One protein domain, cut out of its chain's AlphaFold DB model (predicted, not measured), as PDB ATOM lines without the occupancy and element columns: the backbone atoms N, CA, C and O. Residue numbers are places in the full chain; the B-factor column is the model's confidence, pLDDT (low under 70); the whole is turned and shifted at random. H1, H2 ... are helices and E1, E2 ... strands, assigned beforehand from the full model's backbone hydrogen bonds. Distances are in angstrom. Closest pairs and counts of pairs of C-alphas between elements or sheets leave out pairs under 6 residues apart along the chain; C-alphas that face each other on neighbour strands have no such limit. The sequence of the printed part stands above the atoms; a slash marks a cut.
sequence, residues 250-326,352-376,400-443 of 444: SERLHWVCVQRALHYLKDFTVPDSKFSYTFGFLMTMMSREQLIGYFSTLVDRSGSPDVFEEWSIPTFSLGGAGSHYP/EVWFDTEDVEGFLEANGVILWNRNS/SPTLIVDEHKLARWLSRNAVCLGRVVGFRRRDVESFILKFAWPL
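This is residues 250 to 326, 352 to 376 and 400 to 443 of the 444 residues of an uncharacterized protein of Aspergillus ochraceoroseus IBT 24754 (UniProt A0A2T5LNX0). The model is an elongated body with H1 near its middle, bridging two ends: at one end a small two-stranded sheet, E1 and E2, sits among H4, H5 and H6, and at the other H2 folds back beside H1, with the short H3 after it. E3 lies near the middle. The printed part has 146 residues, with six named helices and three named strands in the order H1, H2, H3, H4, E1, E2, H5, E3, H6, and its class is mostly helix. The sheet, order E1, E2, is parallel. The whole is compact, with a radius of gyration of the C-alphas of 15.7 A and spans of 47 by 29 by 29 A.

The sheet's strands are E1, residues 369 to 372, 9.5 A long, and E2, residues 403 to 406, 10.5 A. Three of the helices are H4, residues 357 to 366, 14.5 A; H5, residues 407 to 417, 16.4 A; and H6, residues 429 to 439, 15.7 A, ending at C-alpha 439 (182.021, 102.592, 141.991). E3 is residues 425 to 428. H1, residues 250 to 265, is 22.4 A long and begins at C-alpha 250 (173.820, 113.920, 155.146). H2 is residues 288 to 300, 18.2 A, and H3 is residues 306 to 310.

E1 and E2 are parallel, at 34 degrees, with N 370 and O 403 2.8 A apart, within hydrogen-bond range. The closest C-alphas of E2 and H6 are those of Val 405 and Phe 439, 6.7 A. H6 touches H5, closest C-alphas Leu 410 and Phe 435, 7.0 A, at a steep tilt of 42 degrees, opposite ways. H1 is the hub. With residues 253 to 260 alone it touches H5, at Cys 257 and Ser 415, closest C-alphas 5.1 A apart. With residues 250 to 254 alone it touches H4, closest C-alphas Ser 250 and Thr 357, 4.7 A. H1 and H2 form a helical hairpin, closest C-alphas Leu 262 and Ile 292, 6.1 A, at 37 degrees, only just steep. H2, with residues 294 to 298 alone, only just touches H3, with 3 pairs of C-alphas within 8 A, the closest Leu 298 and Val 307, 6.3 A. E3 pairs with no named strand; residues 354 to 355 pair with its residues 427 to 428, antiparallel. Every O i to N i+4 pair is within hydrogen-bond range in H1, H2, H3 and H4; H5 has 5 of 7 and H6 6 of 7.

The C-alphas farthest apart are those of Glu 289 and Ser 400, 47.4 A. Residues 327 to 351 and 377 to 399 are not printed, with 19.5 A and 25.8 A across the cuts. Of the links printed whole, H1 to H2 is long. Confidence is under 70 at residues 305, 315 to 317, 374 to 376 and 400.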
ATOM      1  N   SER A 250     174.367 112.636 155.617       88.69
ATOM      2  CA  SER A 250     173.820 113.920 155.146       88.69
ATOM      3  C   SER A 250     174.640 115.120 155.645       88.69
ATOM      4  O   SER A 250     175.126 115.923 154.846       88.69
ATOM      5  N   GLU A 251     174.908 115.193 156.950       87.06
ATOM      6  CA  GLU A 251     175.747 116.237 157.558       87.06
ATOM      7  C   GLU A 251     177.228 116.138 157.146       87.06
ATOM      8  O   GLU A 251     177.858 117.161 156.857       87.06
ATOM      9  N   ARG A 252     177.799 114.923 157.068       90.12
ATOM     10  CA  ARG A 252     179.189 114.721 156.598       90.12
ATOM     11  C   ARG A 252     179.362 115.164 155.137       90.12
ATOM     12  O   ARG A 252     180.374 115.777 154.793       90.12
ATOM     13  N   LEU A 253     178.367 114.908 154.287       92.44
ATOM     14  CA  LEU A 253     178.311 115.341 152.890       92.44
ATOM     15  C   LEU A 253     178.158 116.864 152.782       92.44
ATOM     16  O   LEU A 253     178.879 117.487 151.993       92.44
ATOM     17  N   HIS A 254     177.285 117.468 153.597       90.94
ATOM     18  CA  HIS A 254     177.125 118.922 153.672       90.94
ATOM     19  C   HIS A 254     178.453 119.603 154.025       90.94
ATOM     20  O   HIS A 254     178.921 120.478 153.294       90.94
ATOM     21  N   TRP A 255     179.127 119.122 155.074       90.00
ATOM     22  CA  TRP A 255     180.441 119.607 155.498       90.00
ATOM     23  C   TRP A 255     181.497 119.545 154.386       90.00
ATOM     24  O   TRP A 255     182.205 120.527 154.150       90.00
ATOM     25  N   VAL A 256     181.596 118.422 153.662       92.50
ATOM     26  CA  VAL A 256     182.540 118.280 152.535       92.50
ATOM     27  C   VAL A 256     182.236 119.288 151.420       92.50
ATOM     28  O   VAL A 256     183.165 119.849 150.831       92.50
ATOM     29  N   CYS A 257     180.959 119.568 151.154       93.25
ATOM     30  CA  CYS A 257     180.559 120.583 150.180       93.25
ATOM     31  C   CYS A 257     180.902 122.005 150.657       93.25
ATOM     32  O   CYS A 257     181.461 122.773 149.876       93.25
ATOM     33  N   VAL A 258     180.672 122.334 151.933       91.19
ATOM     34  CA  VAL A 258     181.025 123.636 152.532       91.19
ATOM     35  C   VAL A 258     182.544 123.866 152.548       91.19
ATOM     36  O   VAL A 258     183.009 124.932 152.139       91.19
ATOM     37  N   GLN A 259     183.352 122.868 152.925       92.19
ATOM     38  CA  GLN A 259     184.817 122.982 152.853       92.19
ATOM     39  C   GLN A 259     185.308 123.205 151.415       92.19
ATOM     40  O   GLN A 259     186.196 124.026 151.171       92.19
ATOM     41  N   ARG A 260     184.717 122.498 150.444       91.81
ATOM     42  CA  ARG A 260     185.051 122.674 149.027       91.81
ATOM     43  C   ARG A 260     184.602 124.038 148.492       91.81
ATOM     44  O   ARG A 260     185.339 124.633 147.708       91.81
ATOM     45  N   ALA A 261     183.457 124.545 148.944       91.38
ATOM     46  CA  ALA A 261     182.982 125.888 148.634       91.38
ATOM     47  C   ALA A 261     183.957 126.962 149.135       91.38
ATOM     48  O   ALA A 261     184.376 127.809 148.349       91.38
ATOM     49  N   LEU A 262     184.402 126.874 150.394       92.56
ATOM     50  CA  LEU A 262     185.419 127.773 150.952       92.56
ATOM     51  C   LEU A 262     186.718 127.775 150.150       92.56
ATOM     52  O   LEU A 262     187.266 128.842 149.884       92.56
ATOM     53  N   HIS A 263     187.216 126.597 149.776       91.69
ATOM     54  CA  HIS A 263     188.442 126.485 148.992       91.69
ATOM     55  C   HIS A 263     188.294 127.137 147.608       91.69
ATOM     56  O   HIS A 263     189.176 127.882 147.192       91.69
ATOM     57  N   TYR A 264     187.159 126.921 146.934       90.62
ATOM     58  CA  TYR A 264     186.886 127.484 145.607       90.62
ATOM     59  C   TYR A 264     186.648 129.006 145.645       90.62
ATOM     60  O   TYR A 264     187.127 129.721 144.770       90.62
ATOM     61  N   LEU A 265     185.990 129.527 146.686       91.19
ATOM     62  CA  LEU A 265     185.781 130.969 146.872       91.19
ATOM     63  C   LEU A 265     187.068 131.710 147.278       91.19
ATOM     64  O   LEU A 265     187.271 132.845 146.849       91.19
ATOM     65  N   LYS A 266     187.958 131.078 148.057       92.62
ATOM     66  CA  LYS A 266     189.267 131.645 148.446       92.62
ATOM     67  C   LYS A 266     190.313 131.615 147.314       92.62
ATOM     68  O   LYS A 266     191.364 132.234 147.458       92.62
ATOM     69  N   ASP A 267     190.038 130.955 146.186       90.62
ATOM     70  CA  ASP A 267     190.899 130.982 144.995       90.62
ATOM     71  C   ASP A 267     190.636 132.231 144.137       90.62
ATOM     72  O   ASP A 267     189.850 132.222 143.184       90.62
ATOM     73  N   PHE A 268     191.304 133.335 144.476       86.38
ATOM     74  CA  PHE A 268     191.197 134.618 143.769       86.38
ATOM     75  C   PHE A 268     191.680 134.594 142.304       86.38
ATOM     76  O   PHE A 268     191.530 135.599 141.613       86.38
ATOM     77  N   THR A 269     192.211 133.473 141.792       91.62
ATOM     78  CA  THR A 269     192.477 133.320 140.348       91.62
ATOM     79  C   THR A 269     191.206 133.019 139.546       91.62
ATOM     80  O   THR A 269     191.148 133.287 138.344       91.62
ATOM     81  N   VAL A 270     190.161 132.503 140.204       87.00
ATOM     82  CA  VAL A 270     188.857 132.214 139.596       87.00
ATOM     83  C   VAL A 270     188.001 133.488 139.578       87.00
ATOM     84  O   VAL A 270     187.730 134.036 140.650       87.00
ATOM     85  N   PRO A 271     187.537 133.967 138.405       85.31
ATOM     86  CA  PRO A 271     186.679 135.144 138.310       85.31
ATOM     87  C   PRO A 271     185.219 134.804 138.630       85.31
ATOM     88  O   PRO A 271     184.719 133.740 138.259       85.31
ATOM     89  N   ASP A 272     184.508 135.747 139.245       82.44
ATOM     90  CA  ASP A 272     183.212 135.497 139.892       82.44
ATOM     91  C   ASP A 272     182.100 135.018 138.943       82.44
ATOM     92  O   ASP A 272     181.186 134.296 139.346       82.44
ATOM     93  N   SER A 273     182.235 135.287 137.641       81.38
ATOM     94  CA  SER A 273     181.388 134.705 136.591       81.38
ATOM     95  C   SER A 273     181.344 133.168 136.617       81.38
ATOM     96  O   SER A 273     180.343 132.584 136.199       81.38
ATOM     97  N   LYS A 274     182.378 132.495 137.143       83.56
ATOM     98  CA  LYS A 274     182.446 131.030 137.318       83.56
ATOM     99  C   LYS A 274     181.748 130.512 138.581       83.56
ATOM    100  O   LYS A 274     181.528 129.307 138.686       83.56
ATOM    101  N   PHE A 275     181.367 131.391 139.507       82.56
ATOM    102  CA  PHE A 275     180.567 131.044 140.685       82.56
ATOM    103  C   PHE A 275     179.060 131.108 140.422       82.56
ATOM    104  O   PHE A 275     178.303 130.471 141.149       82.56
ATOM    105  N   SER A 276     178.633 131.799 139.360       76.06
ATOM    106  CA  SER A 276     177.225 131.959 138.960       76.06
ATOM    107  C   SER A 276     176.425 130.650 138.876       76.06
ATOM    108  O   SER A 276     175.242 130.647 139.188       76.06
ATOM    109  N   TYR A 277     177.051 129.524 138.512       79.19
ATOM    110  CA  TYR A 277     176.378 128.221 138.486       79.19
ATOM    111  C   TYR A 277     176.316 127.546 139.867       79.19
ATOM    112  O   TYR A 277     175.269 127.056 140.274       79.19
ATOM    113  N   THR A 278     177.430 127.523 140.606       82.94
ATOM    114  CA  THR A 278     177.544 126.810 141.895       82.94
ATOM    115  C   THR A 278     176.885 127.557 143.054       82.94
ATOM    116  O   THR A 278     176.373 126.925 143.973       82.94
ATOM    117  N   PHE A 279     176.896 128.888 143.021       84.62
ATOM    118  CA  PHE A 279     176.431 129.766 144.098       84.62
ATOM    119  C   PHE A 279     175.385 130.782 143.633       84.62
ATOM    120  O   PHE A 279     175.069 131.689 144.394       84.62
ATOM    121  N   GLY A 280     174.870 130.668 142.401       77.44
ATOM    122  CA  GLY A 280     174.098 131.717 141.722       77.44
ATOM    123  C   GLY A 280     173.021 132.375 142.574       77.44
ATOM    124  O   GLY A 280     172.962 133.596 142.626       77.44
ATOM    125  N   PHE A 281     172.245 131.574 143.308       79.50
ATOM    126  CA  PHE A 281     171.216 132.060 144.224       79.50
ATOM    127  C   PHE A 281     171.785 132.975 145.324       79.50
ATOM    128  O   PHE A 281     171.378 134.132 145.428       79.50
ATOM    129  N   LEU A 282     172.787 132.511 146.082       82.38
ATOM    130  CA  LEU A 282     173.435 133.323 147.118       82.38
ATOM    131  C   LEU A 282     174.224 134.506 146.535       82.38
ATOM    132  O   LEU A 282     174.256 135.570 147.142       82.38
ATOM    133  N   MET A 283     174.795 134.367 145.337       83.44
ATOM    134  CA  MET A 283     175.463 135.461 144.620       83.44
ATOM    135  C   MET A 283     174.499 136.572 144.157       83.44
ATOM    136  O   MET A 283     174.968 137.627 143.738       83.44
ATOM    137  N   THR A 284     173.172 136.395 144.255       82.12
ATOM    138  CA  THR A 284     172.226 137.517 144.078       82.12
ATOM    139  C   THR A 284     172.083 138.393 145.329       82.12
ATOM    140  O   THR A 284     171.594 139.514 145.221       82.12
ATOM    141  N   MET A 285     172.514 137.907 146.503       82.38
ATOM    142  CA  MET A 285     172.285 138.561 147.802       82.38
ATOM    143  C   MET A 285     173.536 138.696 148.691       82.38
ATOM    144  O   MET A 285     173.466 139.332 149.741       82.38
ATOM    145  N   MET A 286     174.674 138.119 148.293       86.62
ATOM    146  CA  MET A 286     175.941 138.133 149.032       86.62
ATOM    147  C   MET A 286     177.122 138.332 148.077       86.62
ATOM    148  O   MET A 286     177.183 137.696 147.025       86.62
ATOM    149  N   SER A 287     178.103 139.148 148.468       91.38
ATOM    150  CA  SER A 287     179.398 139.209 147.785       91.38
ATOM    151  C   SER A 287     180.226 137.939 148.023       91.38
ATOM    152  O   SER A 287     179.970 137.151 148.942       91.38
ATOM    153  N   ARG A 288     181.287 137.771 147.231       91.75
ATOM    154  CA  ARG A 288     182.290 136.715 147.403       91.75
ATOM    155  C   ARG A 288     182.888 136.699 148.816       91.75
ATOM    156  O   ARG A 288     183.038 135.635 149.411       91.75
ATOM    157  N   GLU A 289     183.192 137.867 149.368       92.56
ATOM    158  CA  GLU A 289     183.761 138.053 150.710       92.56
ATOM    159  C   GLU A 289     182.742 137.683 151.792       92.56
ATOM    160  O   GLU A 289     183.086 136.998 152.756       92.56
ATOM    161  N   GLN A 290     181.477 138.076 151.609       92.31
ATOM    162  CA  GLN A 290     180.385 137.707 152.512       92.31
ATOM    163  C   GLN A 290     180.139 136.192 152.502       92.31
ATOM    164  O   GLN A 290     179.950 135.605 153.565       92.31
ATOM    165  N   LEU A 291     180.232 135.536 151.338       91.31
ATOM    166  CA  LEU A 291     180.167 134.074 151.227       91.31
ATOM    167  C   LEU A 291     181.354 133.376 151.897       91.31
ATOM    168  O   LEU A 291     181.166 132.370 152.581       91.31
ATOM    169  N   ILE A 292     182.569 133.914 151.752       93.25
ATOM    170  CA  ILE A 292     183.746 133.420 152.482       93.25
ATOM    171  C   ILE A 292     183.533 133.547 153.997       93.25
ATOM    172  O   ILE A 292     183.885 132.617 154.727       93.25
ATOM    173  N   GLY A 293     182.947 134.653 154.464       92.69
ATOM    174  CA  GLY A 293     182.570 134.865 155.863       92.69
ATOM    175  C   GLY A 293     181.563 133.825 156.355       92.69
ATOM    176  O   GLY A 293     181.890 133.046 157.249       92.69
ATOM    177  N   TYR A 294     180.393 133.757 155.716       90.62
ATOM    178  CA  TYR A 294     179.303 132.825 156.031       90.62
ATOM    179  C   TYR A 294     179.748 131.357 156.054       90.62
ATOM    180  O   TYR A 294     179.510 130.649 157.032       90.62
ATOM    181  N   PHE A 295     180.440 130.875 155.018       91.50
ATOM    182  CA  PHE A 295     180.892 129.484 155.025       91.50
ATOM    183  C   PHE A 295     182.012 129.233 156.050       91.50
ATOM    184  O   PHE A 295     182.152 128.098 156.504       91.50
ATOM    185  N   SER A 296     182.793 130.252 156.444       92.12
ATOM    186  CA  SER A 296     183.804 130.102 157.505       92.12
ATOM    187  C   SER A 296     183.126 130.015 158.874       92.12
ATOM    188  O   SER A 296     183.374 129.054 159.593       92.12
ATOM    189  N   THR A 297     182.176 130.902 159.200       89.88
ATOM    190  CA  THR A 297     181.416 130.820 160.466       89.88
ATOM    191  C   THR A 297     180.602 129.527 160.575       89.88
ATOM    192  O   THR A 297     180.512 128.955 161.662       89.88
ATOM    193  N   LEU A 298     180.074 129.014 159.459       87.50
ATOM    194  CA  LEU A 298     179.384 127.720 159.392       87.50
ATOM    195  C   LEU A 298     180.316 126.519 159.663       87.50
ATOM    196  O   LEU A 298     179.871 125.504 160.203       87.50
ATOM    197  N   VAL A 299     181.604 126.628 159.314       87.44
ATOM    198  CA  VAL A 299     182.646 125.640 159.646       87.44
ATOM    199  C   VAL A 299     183.096 125.780 161.100       87.44
ATOM    200  O   VAL A 299     183.119 124.785 161.823       87.44
ATOM    201  N   ASP A 300     183.394 127.001 161.542       87.25
ATOM    202  CA  ASP A 300     183.959 127.288 162.865       87.25
ATOM    203  C   ASP A 300     182.967 127.014 164.009       87.25
ATOM    204  O   ASP A 300     183.373 126.618 165.102       87.25
ATOM    205  N   ARG A 301     181.657 127.185 163.766       83.38
ATOM    206  CA  ARG A 301     180.583 126.900 164.740       83.38
ATOM    207  C   ARG A 301     179.907 125.537 164.546       83.38
ATOM    208  O   ARG A 301     178.776 125.365 165.001       83.38
ATOM    209  N   SER A 302     180.544 124.595 163.844       77.38
ATOM    210  CA  SER A 302     180.001 123.252 163.563       77.38
ATOM    211  C   SER A 302     178.526 123.265 163.129       77.38
ATOM    212  O   SER A 302     177.689 122.572 163.706       77.38
ATOM    213  N   GLY A 303     178.189 124.077 162.122       71.44
ATOM    214  CA  GLY A 303     176.858 124.061 161.507       71.44
ATOM    215  C   GLY A 303     175.697 124.473 162.417       71.44
ATOM    216  O   GLY A 303     174.564 124.103 162.116       71.44
ATOM    217  N   SER A 304     175.949 125.192 163.522       72.88
ATOM    218  CA  SER A 304     174.883 125.616 164.444       72.88
ATOM    219  C   SER A 304     173.754 126.344 163.695       72.88
ATOM    220  O   SER A 304     174.057 127.240 162.899       72.88
ATOM    221  N   PRO A 305     172.467 126.012 163.937       68.75
ATOM    222  CA  PRO A 305     171.343 126.578 163.185       68.75
ATOM    223  C   PRO A 305     171.294 128.111 163.254       68.75
ATOM    224  O   PRO A 305     170.945 128.760 162.268       68.75
ATOM    225  N   ASP A 306     171.746 128.675 164.378       73.38
ATOM    226  CA  ASP A 306     171.890 130.111 164.635       73.38
ATOM    227  C   ASP A 306     172.653 130.855 163.511       73.38
ATOM    228  O   ASP A 306     172.373 132.021 163.242       73.38
ATOM    229  N   VAL A 307     173.586 130.194 162.807       76.44
ATOM    230  CA  VAL A 307     174.352 130.798 161.696       76.44
ATOM    231  C   VAL A 307     173.454 131.119 160.495       76.44
ATOM    232  O   VAL A 307     173.640 132.150 159.850       76.44
ATOM    233  N   PHE A 308     172.453 130.288 160.192       76.50
ATOM    234  CA  PHE A 308     171.538 130.554 159.074       76.50
ATOM    235  C   PHE A 308     170.537 131.679 159.382       76.50
ATOM    236  O   PHE A 308     169.988 132.276 158.454       76.50
ATOM    237  N   GLU A 309     170.300 131.964 160.665       77.31
ATOM    238  CA  GLU A 309     169.487 133.096 161.129       77.31
ATOM    239  C   GLU A 309     170.305 134.394 161.138       77.31
ATOM    240  O   GLU A 309     169.883 135.380 160.535       77.31
ATOM    241  N   GLU A 310     171.508 134.369 161.725       81.88
ATOM    242  CA  GLU A 310     172.461 135.492 161.758       81.88
ATOM    243  C   GLU A 310     172.744 136.052 160.357       81.88
ATOM    244  O   GLU A 310     172.752 137.265 160.159       81.88
ATOM    245  N   TRP A 311     172.914 135.168 159.371       82.44
ATOM    246  CA  TRP A 311     173.170 135.538 157.977       82.44
ATOM    247  C   TRP A 311     171.887 135.613 157.123       82.44
ATOM    248  O   TRP A 311     171.971 135.806 155.913       82.44
ATOM    249  N   SER A 312     170.700 135.480 157.739       80.88
ATOM    250  CA  SER A 312     169.372 135.599 157.103       80.88
ATOM    251  C   SER A 312     169.199 134.767 155.820       80.88
ATOM    252  O   SER A 312     168.545 135.188 154.864       80.88
ATOM    253  N   ILE A 313     169.784 133.568 155.790       77.94
ATOM    254  CA  ILE A 313     169.869 132.742 154.582       77.94
ATOM    255  C   ILE A 313     168.505 132.089 154.284       77.94
ATOM    256  O   ILE A 313     168.006 131.337 155.129       77.94
ATOM    257  N   PRO A 314     167.903 132.301 153.098       70.88
ATOM    258  CA  PRO A 314     166.680 131.613 152.683       70.88
ATOM    259  C   PRO A 314     166.935 130.153 152.266       70.88
ATOM    260  O   PRO A 314     168.056 129.756 151.941       70.88
ATOM    261  N   THR A 315     165.881 129.336 152.245       65.81
ATOM    262  CA  THR A 315     165.894 127.974 151.681       65.81
ATOM    263  C   THR A 315     165.319 127.972 150.269       65.81
ATOM    264  O   THR A 315     164.255 128.549 150.051       65.81
ATOM    265  N   PHE A 316     165.963 127.275 149.334       66.75
ATOM    266  CA  PHE A 316     165.467 127.085 147.971       66.75
ATOM    267  C   PHE A 316     165.445 125.587 147.622       66.75
ATOM    268  O   PHE A 316     166.418 124.882 147.874       66.75
ATOM    269  N   SER A 317     164.350 125.094 147.035       66.88
ATOM    270  CA  SER A 317     164.168 123.672 146.692       66.88
ATOM    271  C   SER A 317     164.039 123.483 145.181       66.88
ATOM    272  O   SER A 317     162.943 123.448 144.624       66.88
ATOM    273  N   LEU A 318     165.181 123.337 144.508       74.88
ATOM    274  CA  LEU A 318     165.243 122.971 143.091       74.88
ATOM    275  C   LEU A 318     164.808 121.508 142.898       74.88
ATOM    276  O   LEU A 318     165.197 120.658 143.693       74.88
ATOM    277  N   GLY A 319     164.033 121.194 141.852       70.31
ATOM    278  CA  GLY A 319     163.783 119.813 141.393       70.31
ATOM    279  C   GLY A 319     163.242 118.817 142.434       70.31
ATOM    280  O   GLY A 319     163.471 117.612 142.304       70.31
ATOM    281  N   GLY A 320     162.567 119.308 143.480       74.88
ATOM    282  CA  GLY A 320     162.055 118.500 144.594       74.88
ATOM    283  C   GLY A 320     163.059 118.203 145.718       74.88
ATOM    284  O   GLY A 320     162.729 117.420 146.606       74.88
ATOM    285  N   ALA A 321     164.247 118.810 145.714       80.75
ATOM    286  CA  ALA A 321     165.255 118.625 146.757       80.75
ATOM    287  C   ALA A 321     164.709 118.969 148.164       80.75
ATOM    288  O   ALA A 321     164.130 120.043 148.373       80.75
ATOM    289  N   GLY A 322     164.899 118.045 149.111       77.88
ATOM    290  CA  GLY A 322     164.346 118.069 150.468       77.88
ATOM    291  C   GLY A 322     162.957 117.421 150.599       77.88
ATOM    292  O   GLY A 322     162.255 117.684 151.577       77.88
ATOM    293  N   SER A 323     162.506 116.625 149.616       79.38
ATOM    294  CA  SER A 323     161.142 116.051 149.620       79.38
ATOM    295  C   SER A 323     161.007 114.583 149.198       79.38
ATOM    296  O   SER A 323     159.921 114.015 149.361       79.38
ATOM    297  N   HIS A 324     162.066 113.937 148.702       80.00
ATOM    298  CA  HIS A 324     161.991 112.560 148.196       80.00
ATOM    299  C   HIS A 324     162.145 111.516 149.313       80.00
ATOM    300  O   HIS A 324     161.464 110.487 149.275       80.00
ATOM    301  N   TYR A 325     162.978 111.781 150.330       81.88
ATOM    302  CA  TYR A 325     163.265 110.838 151.426       81.88
ATOM    303  C   TYR A 325     163.166 111.454 152.840       81.88
ATOM    304  O   TYR A 325     164.146 111.466 153.583       81.88
ATOM    305  N   PRO A 326     161.976 111.910 153.282       71.19
ATOM    306  CA  PRO A 326     161.801 112.484 154.617       71.19
ATOM    307  C   PRO A 326     162.135 111.483 155.741       71.19
ATOM    308  O   PRO A 326     161.527 110.408 155.845       71.19
ATOM    309  N   GLU A 352     164.686 117.233 135.288       80.94
ATOM    310  CA  GLU A 352     165.834 116.760 136.051       80.94
ATOM    311  C   GLU A 352     165.512 116.737 137.552       80.94
ATOM    312  O   GLU A 352     165.373 117.778 138.185       80.94
ATOM    313  N   VAL A 353     165.431 115.540 138.141       88.44
ATOM    314  CA  VAL A 353     165.221 115.367 139.588       88.44
ATOM    315  C   VAL A 353     166.476 115.765 140.370       88.44
ATOM    316  O   VAL A 353     167.576 115.258 140.110       88.44
ATOM    317  N   TRP A 354     166.290 116.615 141.381       90.00
ATOM    318  CA  TRP A 354     167.333 117.015 142.326       90.00
ATOM    319  C   TRP A 354     167.047 116.463 143.725       90.00
ATOM    320  O   TRP A 354     165.897 116.301 144.129       90.00
ATOM    321  N   PHE A 355     168.127 116.188 144.445       91.62
ATOM    322  CA  PHE A 355     168.174 115.732 145.829       91.62
ATOM    323  C   PHE A 355     168.936 116.760 146.664       91.62
ATOM    324  O   PHE A 355     169.890 117.361 146.166       91.62
ATOM    325  N   ASP A 356     168.565 116.936 147.926       90.19
ATOM    326  CA  ASP A 356     169.419 117.600 148.912       90.19
ATOM    327  C   ASP A 356     170.334 116.590 149.642       90.19
ATOM    328  O   ASP A 356     170.481 115.437 149.224       90.19
ATOM    329  N   THR A 357     170.989 117.001 150.729       89.94
ATOM    330  CA  THR A 357     171.846 116.104 151.520       89.94
ATOM    331  C   THR A 357     171.090 114.994 152.256       89.94
ATOM    332  O   THR A 357     171.676 113.929 152.455       89.94
ATOM    333  N   GLU A 358     169.827 115.202 152.649       88.12
ATOM    334  CA  GLU A 358     169.002 114.166 153.293       88.12
ATOM    335  C   GLU A 358     168.428 113.192 152.256       88.12
ATOM    336  O   GLU A 358     168.495 111.976 152.448       88.12
ATOM    337  N   ASP A 359     167.969 113.701 151.110       90.56
ATOM    338  CA  ASP A 359     167.513 112.892 149.980       90.56
ATOM    339  C   ASP A 359     168.610 111.953 149.465       90.56
ATOM    340  O   ASP A 359     168.320 110.801 149.152       90.56
ATOM    341  N   VAL A 360     169.874 112.397 149.393       92.19
ATOM    342  CA  VAL A 360     170.989 111.512 149.001       92.19
ATOM    343  C   VAL A 360     171.189 110.384 150.020       92.19
ATOM    344  O   VAL A 360     171.389 109.240 149.618       92.19
ATOM    345  N   GLU A 361     171.127 110.676 151.323       90.25
ATOM    346  CA  GLU A 361     171.249 109.667 152.385       90.25
ATOM    347  C   GLU A 361     170.104 108.644 152.309       90.25
ATOM    348  O   GLU A 361     170.356 107.443 152.182       90.25
ATOM    349  N   GLY A 362     168.854 109.110 152.263       88.69
ATOM    350  CA  GLY A 362     167.681 108.240 152.164       88.69
ATOM    351  C   GLY A 362     167.568 107.484 150.833       88.69
ATOM    352  O   GLY A 362     167.082 106.351 150.813       88.69
ATOM    353  N   PHE A 363     168.072 108.043 149.725       91.88
ATOM    354  CA  PHE A 363     168.185 107.337 148.445       91.88
ATOM    355  C   PHE A 363     169.144 106.147 148.545       91.88
ATOM    356  O   PHE A 363     168.846 105.072 148.017       91.88
ATOM    357  N   LEU A 364     170.284 106.309 149.224       91.50
ATOM    358  CA  LEU A 364     171.254 105.229 149.429       91.50
ATOM    359  C   LEU A 364     170.661 104.121 150.308       91.50
ATOM    360  O   LEU A 364     170.717 102.954 149.917       91.50
ATOM    361  N   GLU A 365     170.008 104.480 151.419       88.19
ATOM    362  CA  GLU A 365     169.290 103.523 152.273       88.19
ATOM    363  C   GLU A 365     168.218 102.747 151.493       88.19
ATOM    364  O   GLU A 365     168.187 101.515 151.522       88.19
ATOM    365  N   ALA A 366     167.360 103.451 150.744       87.38
ATOM    366  CA  ALA A 366     166.253 102.851 150.001       87.38
ATOM    367  C   ALA A 366     166.702 101.924 148.855       87.38
ATOM    368  O   ALA A 366     165.953 101.024 148.473       87.38
ATOM    369  N   ASN A 367     167.912 102.120 148.322       87.06
ATOM    370  CA  ASN A 367     168.520 101.244 147.316       87.06
ATOM    371  C   ASN A 367     169.418 100.144 147.925       87.06
ATOM    372  O   ASN A 367     170.024  99.380 147.174       87.06
ATOM    373  N   GLY A 368     169.519 100.039 149.257       86.62
ATOM    374  CA  GLY A 368     170.362  99.038 149.920       86.62
ATOM    375  C   GLY A 368     171.867  99.279 149.740       86.62
ATOM    376  O   GLY A 368     172.634  98.319 149.631       86.62
ATOM    377  N   VAL A 369     172.289 100.546 149.668       89.06
ATOM    378  CA  VAL A 369     173.694 100.947 149.502       89.06
ATOM    379  C   VAL A 369     174.318 101.271 150.861       89.06
ATOM    380  O   VAL A 369     174.004 102.279 151.489       89.06
ATOM    381  N   ILE A 370     175.252 100.430 151.301       88.88
ATOM    382  CA  ILE A 370     176.025 100.598 152.533       88.88
ATOM    383  C   ILE A 370     177.205 101.546 152.285       88.88
ATOM    384  O   ILE A 370     178.013 101.341 151.377       88.88
ATOM    385  N   LEU A 371     177.350 102.554 153.142       88.44
ATOM    386  CA  LEU A 371     178.497 103.458 153.134       88.44
ATOM    387  C   LEU A 371     179.672 102.860 153.915       88.44
ATOM    388  O   LEU A 371     179.609 102.658 155.126       88.44
ATOM    389  N   TRP A 372     180.772 102.602 153.210       85.00
ATOM    390  CA  TRP A 372     182.041 102.183 153.786       85.00
ATOM    391  C   TRP A 372     182.934 103.389 154.076       85.00
ATOM    392  O   TRP A 372     183.360 104.108 153.167       85.00
ATOM    393  N   ASN A 373     183.298 103.553 155.345       76.00
ATOM    394  CA  ASN A 373     184.230 104.571 155.807       76.00
ATOM    395  C   ASN A 373     185.471 103.887 156.392       76.00
ATOM    396  O   ASN A 373     185.381 103.200 157.403       76.00
ATOM    397  N   ARG A 374     186.652 104.072 155.782       56.88
ATOM    398  CA  ARG A 374     187.897 103.447 156.279       56.88
ATOM    399  C   ARG A 374     188.268 103.880 157.705       56.88
ATOM    400  O   ARG A 374     188.987 103.149 158.373       56.88
ATOM    401  N   ASN A 375     187.753 105.017 158.172       52.31
ATOM    402  CA  ASN A 375     188.119 105.620 159.454       52.31
ATOM    403  C   ASN A 375     187.177 105.206 160.607       52.31
ATOM    404  O   ASN A 375     187.373 105.646 161.741       52.31
ATOM    405  N   SER A 376     186.137 104.398 160.351       50.84
ATOM    406  CA  SER A 376     185.238 103.911 161.412       50.84
ATOM    407  C   SER A 376     185.824 102.729 162.193       50.84
ATOM    408  O   SER A 376     185.469 102.539 163.355       50.84
ATOM    409  N   SER A 400     167.209  92.914 145.110       57.22
ATOM    410  CA  SER A 400     168.444  93.619 144.760       57.22
ATOM    411  C   SER A 400     169.616  93.114 145.613       57.22
ATOM    412  O   SER A 400     169.432  92.937 146.818       57.22
ATOM    413  N   PRO A 401     170.829  92.935 145.058       70.00
ATOM    414  CA  PRO A 401     172.014  92.699 145.875       70.00
ATOM    415  C   PRO A 401     172.349  93.954 146.692       70.00
ATOM    416  O   PRO A 401     172.357  95.060 146.151       70.00
ATOM    417  N   THR A 402     172.673  93.782 147.973       85.81
ATOM    418  CA  THR A 402     173.214  94.856 148.817       85.81
ATOM    419  C   THR A 402     174.512  95.378 148.204       85.81
ATOM    420  O   THR A 402     175.424  94.599 147.917       85.81
ATOM    421  N   LEU A 403     174.606  96.690 148.008       89.75
ATOM    422  CA  LEU A 403     175.774  97.347 147.423       89.75
ATOM    423  C   LEU A 403     176.594  98.048 148.507       89.75
ATOM    424  O   LEU A 403     176.061  98.455 149.534       89.75
ATOM    425  N   ILE A 404     177.890  98.227 148.271       90.75
ATOM    426  CA  ILE A 404     178.809  98.955 149.148       90.75
ATOM    427  C   ILE A 404     179.466 100.082 148.350       90.75
ATOM    428  O   ILE A 404     179.871  99.881 147.204       90.75
ATOM    429  N   VAL A 405     179.583 101.261 148.961       92.88
ATOM    430  CA  VAL A 405     180.179 102.472 148.381       92.88
ATOM    431  C   VAL A 405     181.200 103.081 149.340       92.88
ATOM    432  O   VAL A 405     180.936 103.247 150.523       92.88
ATOM    433  N   ASP A 406     182.360 103.483 148.821       93.19
ATOM    434  CA  ASP A 406     183.354 104.277 149.556       93.19
ATOM    435  C   ASP A 406     182.831 105.706 149.806       93.19
ATOM    436  O   ASP A 406     182.706 106.506 148.871       93.19
ATOM    437  N   GLU A 407     182.541 106.025 151.071       92.75
ATOM    438  CA  GLU A 407     181.933 107.291 151.506       92.75
ATOM    439  C   GLU A 407     182.761 108.516 151.074       92.75
ATOM    440  O   GLU A 407     182.230 109.505 150.562       92.75
ATOM    441  N   HIS A 408     184.088 108.430 151.208       91.56
ATOM    442  CA  HIS A 408     185.012 109.525 150.892       91.56
ATOM    443  C   HIS A 408     185.147 109.744 149.385       91.56
ATOM    444  O   HIS A 408     185.417 110.867 148.942       91.56
ATOM    445  N   LYS A 409     184.980 108.693 148.573       92.94
ATOM    446  CA  LYS A 409     184.883 108.830 147.114       92.94
ATOM    447  C   LYS A 409     183.539 109.425 146.701       92.94
ATOM    448  O   LYS A 409     183.547 110.328 145.867       92.94
ATOM    449  N   LEU A 410     182.429 108.991 147.304       94.69
ATOM    450  CA  LEU A 410     181.089 109.515 147.014       94.69
ATOM    451  C   LEU A 410     180.990 111.014 147.328       94.69
ATOM    452  O   LEU A 410     180.656 111.804 146.445       94.69
ATOM    453  N   ALA A 411     181.359 111.436 148.541       93.50
ATOM    454  CA  ALA A 411     181.296 112.846 148.931       93.50
ATOM    455  C   ALA A 411     182.224 113.734 148.077       93.50
ATOM    456  O   ALA A 411     181.839 114.825 147.649       93.50
ATOM    457  N   ARG A 412     183.428 113.248 147.735       93.38
ATOM    458  CA  ARG A 412     184.360 113.941 146.820       93.38
ATOM    459  C   ARG A 412     183.867 113.978 145.367       93.38
ATOM    460  O   ARG A 412     184.275 114.866 144.621       93.38
ATOM    461  N   TRP A 413     183.035 113.028 144.945       94.69
ATOM    462  CA  TRP A 413     182.411 113.024 143.622       94.69
ATOM    463  C   TRP A 413     181.257 114.024 143.562       94.69
ATOM    464  O   TRP A 413     181.302 114.947 142.752       94.69
ATOM    465  N   LEU A 414     180.275 113.896 144.458       94.81
ATOM    466  CA  LEU A 414     179.072 114.735 144.476       94.81
ATOM    467  C   LEU A 414     179.400 116.222 144.671       94.81
ATOM    468  O   LEU A 414     178.898 117.068 143.933       94.81
ATOM    469  N   SER A 415     180.335 116.545 145.569       93.44
ATOM    470  CA  SER A 415     180.779 117.928 145.817       93.44
ATOM    471  C   SER A 415     181.460 118.616 144.616       93.44
ATOM    472  O   SER A 415     181.717 119.819 144.665       93.44
ATOM    473  N   ARG A 416     181.752 117.910 143.510       89.81
ATOM    474  CA  ARG A 416     182.250 118.533 142.265       89.81
ATOM    475  C   ARG A 416     181.157 119.238 141.466       89.81
ATOM    476  O   ARG A 416     181.455 120.279 140.892       89.81
ATOM    477  N   ASN A 417     179.947 118.678 141.463       86.62
ATOM    478  CA  ASN A 417     178.802 119.141 140.668       86.62
ATOM    479  C   ASN A 417     177.680 119.741 141.538       86.62
ATOM    480  O   ASN A 417     176.637 120.124 141.015       86.62
ATOM    481  N   ALA A 418     177.889 119.788 142.855       89.94
ATOM    482  CA  ALA A 418     176.983 120.368 143.833       89.94
ATOM    483  C   ALA A 418     176.634 121.834 143.526       89.94
ATOM    484  O   ALA A 418     177.495 122.615 143.110       89.94
ATOM    485  N   VAL A 419     175.384 122.209 143.800       88.38
ATOM    486  CA  VAL A 419     174.876 123.585 143.701       88.38
ATOM    487  C   VAL A 419     174.371 124.022 145.074       88.38
ATOM    488  O   VAL A 419     173.708 123.256 145.771       88.38
ATOM    489  N   CYS A 420     174.689 125.242 145.494       86.69
ATOM    490  CA  CYS A 420     174.226 125.800 146.759       86.69
ATOM    491  C   CYS A 420     172.826 126.409 146.593       86.69
ATOM    492  O   CYS A 420     172.634 127.343 145.812       86.69
ATOM    493  N   LEU A 421     171.858 125.887 147.348       79.25
ATOM    494  CA  LEU A 421     170.443 126.267 147.315       79.25
ATOM    495  C   LEU A 421     170.053 127.053 148.587       79.25
ATOM    496  O   LEU A 421     169.000 126.845 149.192       79.25
ATOM    497  N   GLY A 422     170.945 127.940 149.034       78.25
ATOM    498  CA  GLY A 422     170.786 128.707 150.271       78.25
ATOM    499  C   GLY A 422     171.311 127.947 151.488       78.25
ATOM    500  O   GLY A 422     172.515 127.707 151.588       78.25
ATOM    501  N   ARG A 423     170.424 127.560 152.418       78.12
ATOM    502  CA  ARG A 423     170.802 126.774 153.617       78.12
ATOM    503  C   ARG A 423     171.276 125.343 153.312       78.12
ATOM    504  O   ARG A 423     171.848 124.716 154.194       78.12
ATOM    505  N   VAL A 424     171.008 124.818 152.111       82.62
ATOM    506  CA  VAL A 424     171.200 123.398 151.761       82.62
ATOM    507  C   VAL A 424     171.963 123.248 150.439       82.62
ATOM    508  O   VAL A 424     172.023 124.172 149.623       82.62
ATOM    509  N   VAL A 425     172.557 122.075 150.213       88.88
ATOM    510  CA  VAL A 425     173.293 121.730 148.988       88.88
ATOM    511  C   VAL A 425     172.478 120.758 148.138       88.88
ATOM    512  O   VAL A 425     172.080 119.699 148.620       88.88
ATOM    513  N   GLY A 426     172.263 121.114 146.872       89.81
ATOM    514  CA  GLY A 426     171.562 120.310 145.878       89.81
ATOM    515  C   GLY A 426     172.497 119.492 144.986       89.81
ATOM    516  O   GLY A 426     173.550 119.963 144.542       89.81
ATOM    517  N   PHE A 427     172.060 118.276 144.666       92.50
ATOM    518  CA  PHE A 427     172.721 117.323 143.779       92.50
ATOM    519  C   PHE A 427     171.732 116.793 142.741       92.50
ATOM    520  O   PHE A 427     170.558 116.571 143.025       92.50
ATOM    521  N   ARG A 428     172.217 116.510 141.533       91.50
ATOM    522  CA  ARG A 428     171.424 115.848 140.492       91.50
ATOM    523  C   ARG A 428     171.290 114.366 140.816       91.50
ATOM    524  O   ARG A 428     172.312 113.695 140.975       91.50
ATOM    525  N   ARG A 429     170.068 113.823 140.818       92.62
ATOM    526  CA  ARG A 429     169.811 112.388 141.061       92.62
ATOM    527  C   ARG A 429     170.707 111.485 140.198       92.62
ATOM    528  O   ARG A 429     171.364 110.579 140.710       92.62
ATOM    529  N   ARG A 430     170.815 111.802 138.902       92.50
ATOM    530  CA  ARG A 430     171.646 111.059 137.941       92.50
ATOM    531  C   ARG A 430     173.140 111.027 138.275       92.50
ATOM    532  O   ARG A 430     173.826 110.115 137.824       92.50
ATOM    533  N   ASP A 431     173.665 111.986 139.041       93.31
ATOM    534  CA  ASP A 431     175.088 112.036 139.404       93.31
ATOM    535  C   ASP A 431     175.389 111.117 140.604       93.31
ATOM    536  O   ASP A 431     176.501 110.589 140.698       93.31
ATOM    537  N   VAL A 432     174.380 110.863 141.453       93.94
ATOM    538  CA  VAL A 432     174.377 109.829 142.506       93.94
ATOM    539  C   VAL A 432     174.275 108.440 141.871       93.94
ATOM    540  O   VAL A 432     175.132 107.587 142.104       93.94
ATOM    541  N   GLU A 433     173.291 108.232 140.991       93.69
ATOM    542  CA  GLU A 433     173.116 106.976 140.244       93.69
ATOM    543  C   GLU A 433     174.363 106.646 139.403       93.69
ATOM    544  O   GLU A 433     174.878 105.530 139.460       93.69
ATOM    545  N   SER A 434     174.931 107.639 138.709       93.81
ATOM    546  CA  SER A 434     176.184 107.497 137.950       93.81
ATOM    547  C   SER A 434     177.400 107.165 138.812       93.81
ATOM    548  O   SER A 434     178.359 106.603 138.283       93.81
ATOM    549  N   PHE A 435     177.410 107.527 140.100       94.81
ATOM    550  CA  PHE A 435     178.467 107.098 141.013       94.81
ATOM    551  C   PHE A 435     178.281 105.627 141.387       94.81
ATOM    552  O   PHE A 435     179.214 104.837 141.236       94.81
ATOM    553  N   ILE A 436     177.076 105.251 141.829       93.12
ATOM    554  CA  ILE A 436     176.751 103.883 142.260       93.12
ATOM    555  C   ILE A 436     177.045 102.894 141.123       93.12
ATOM    556  O   ILE A 436     177.790 101.939 141.321       93.12
ATOM    557  N   LEU A 437     176.587 103.188 139.901       92.00
ATOM    558  CA  LEU A 437     176.821 102.366 138.704       92.00
ATOM    559  C   LEU A 437     178.304 102.197 138.310       92.00
ATOM    560  O   LEU A 437     178.616 101.301 137.527       92.00
ATOM    561  N   LYS A 438     179.214 103.053 138.796       92.50
ATOM    562  CA  LYS A 438     180.651 103.033 138.447       92.50
ATOM    563  C   LYS A 438     181.561 102.552 139.573       92.50
ATOM    564  O   LYS A 438     182.664 102.090 139.292       92.50
ATOM    565  N   PHE A 439     181.144 102.724 140.826       92.38
ATOM    566  CA  PHE A 439     182.021 102.592 141.991       92.38
ATOM    567  C   PHE A 439     181.426 101.786 143.147       92.38
ATOM    568  O   PHE A 439     182.127 101.602 144.143       92.38
ATOM    569  N   ALA A 440     180.179 101.317 143.046       90.25
ATOM    570  CA  ALA A 440     179.635 100.372 144.011       90.25
ATOM    571  C   ALA A 440     180.054  98.931 143.680       90.25
ATOM    572  O   ALA A 440     180.200  98.565 142.513       90.25
ATOM    573  N   TRP A 441     180.209  98.103 144.709       90.25
ATOM    574  CA  TRP A 441     180.444  96.661 144.579       90.25
ATOM    575  C   TRP A 441     179.453  95.885 145.458       90.25
ATOM    576  O   TRP A 441     179.011  96.425 146.472       90.25
ATOM    577  N   PRO A 442     179.057  94.652 145.096       87.06
ATOM    578  CA  PRO A 442     178.155  93.863 145.928       87.06
ATOM    579  C   PRO A 442     178.816  93.466 147.255       87.06
ATOM    580  O   PRO A 442     180.014  93.179 147.309       87.06
ATOM    581  N   LEU A 443     178.009  93.408 148.313       79.25
ATOM    582  CA  LEU A 443     178.311  92.633 149.513       79.25
ATOM    583  C   LEU A 443     178.100  91.147 149.173       79.25
ATOM    584  O   LEU A 443     176.996  90.761 148.786       79.25
TER     585      LEU A 443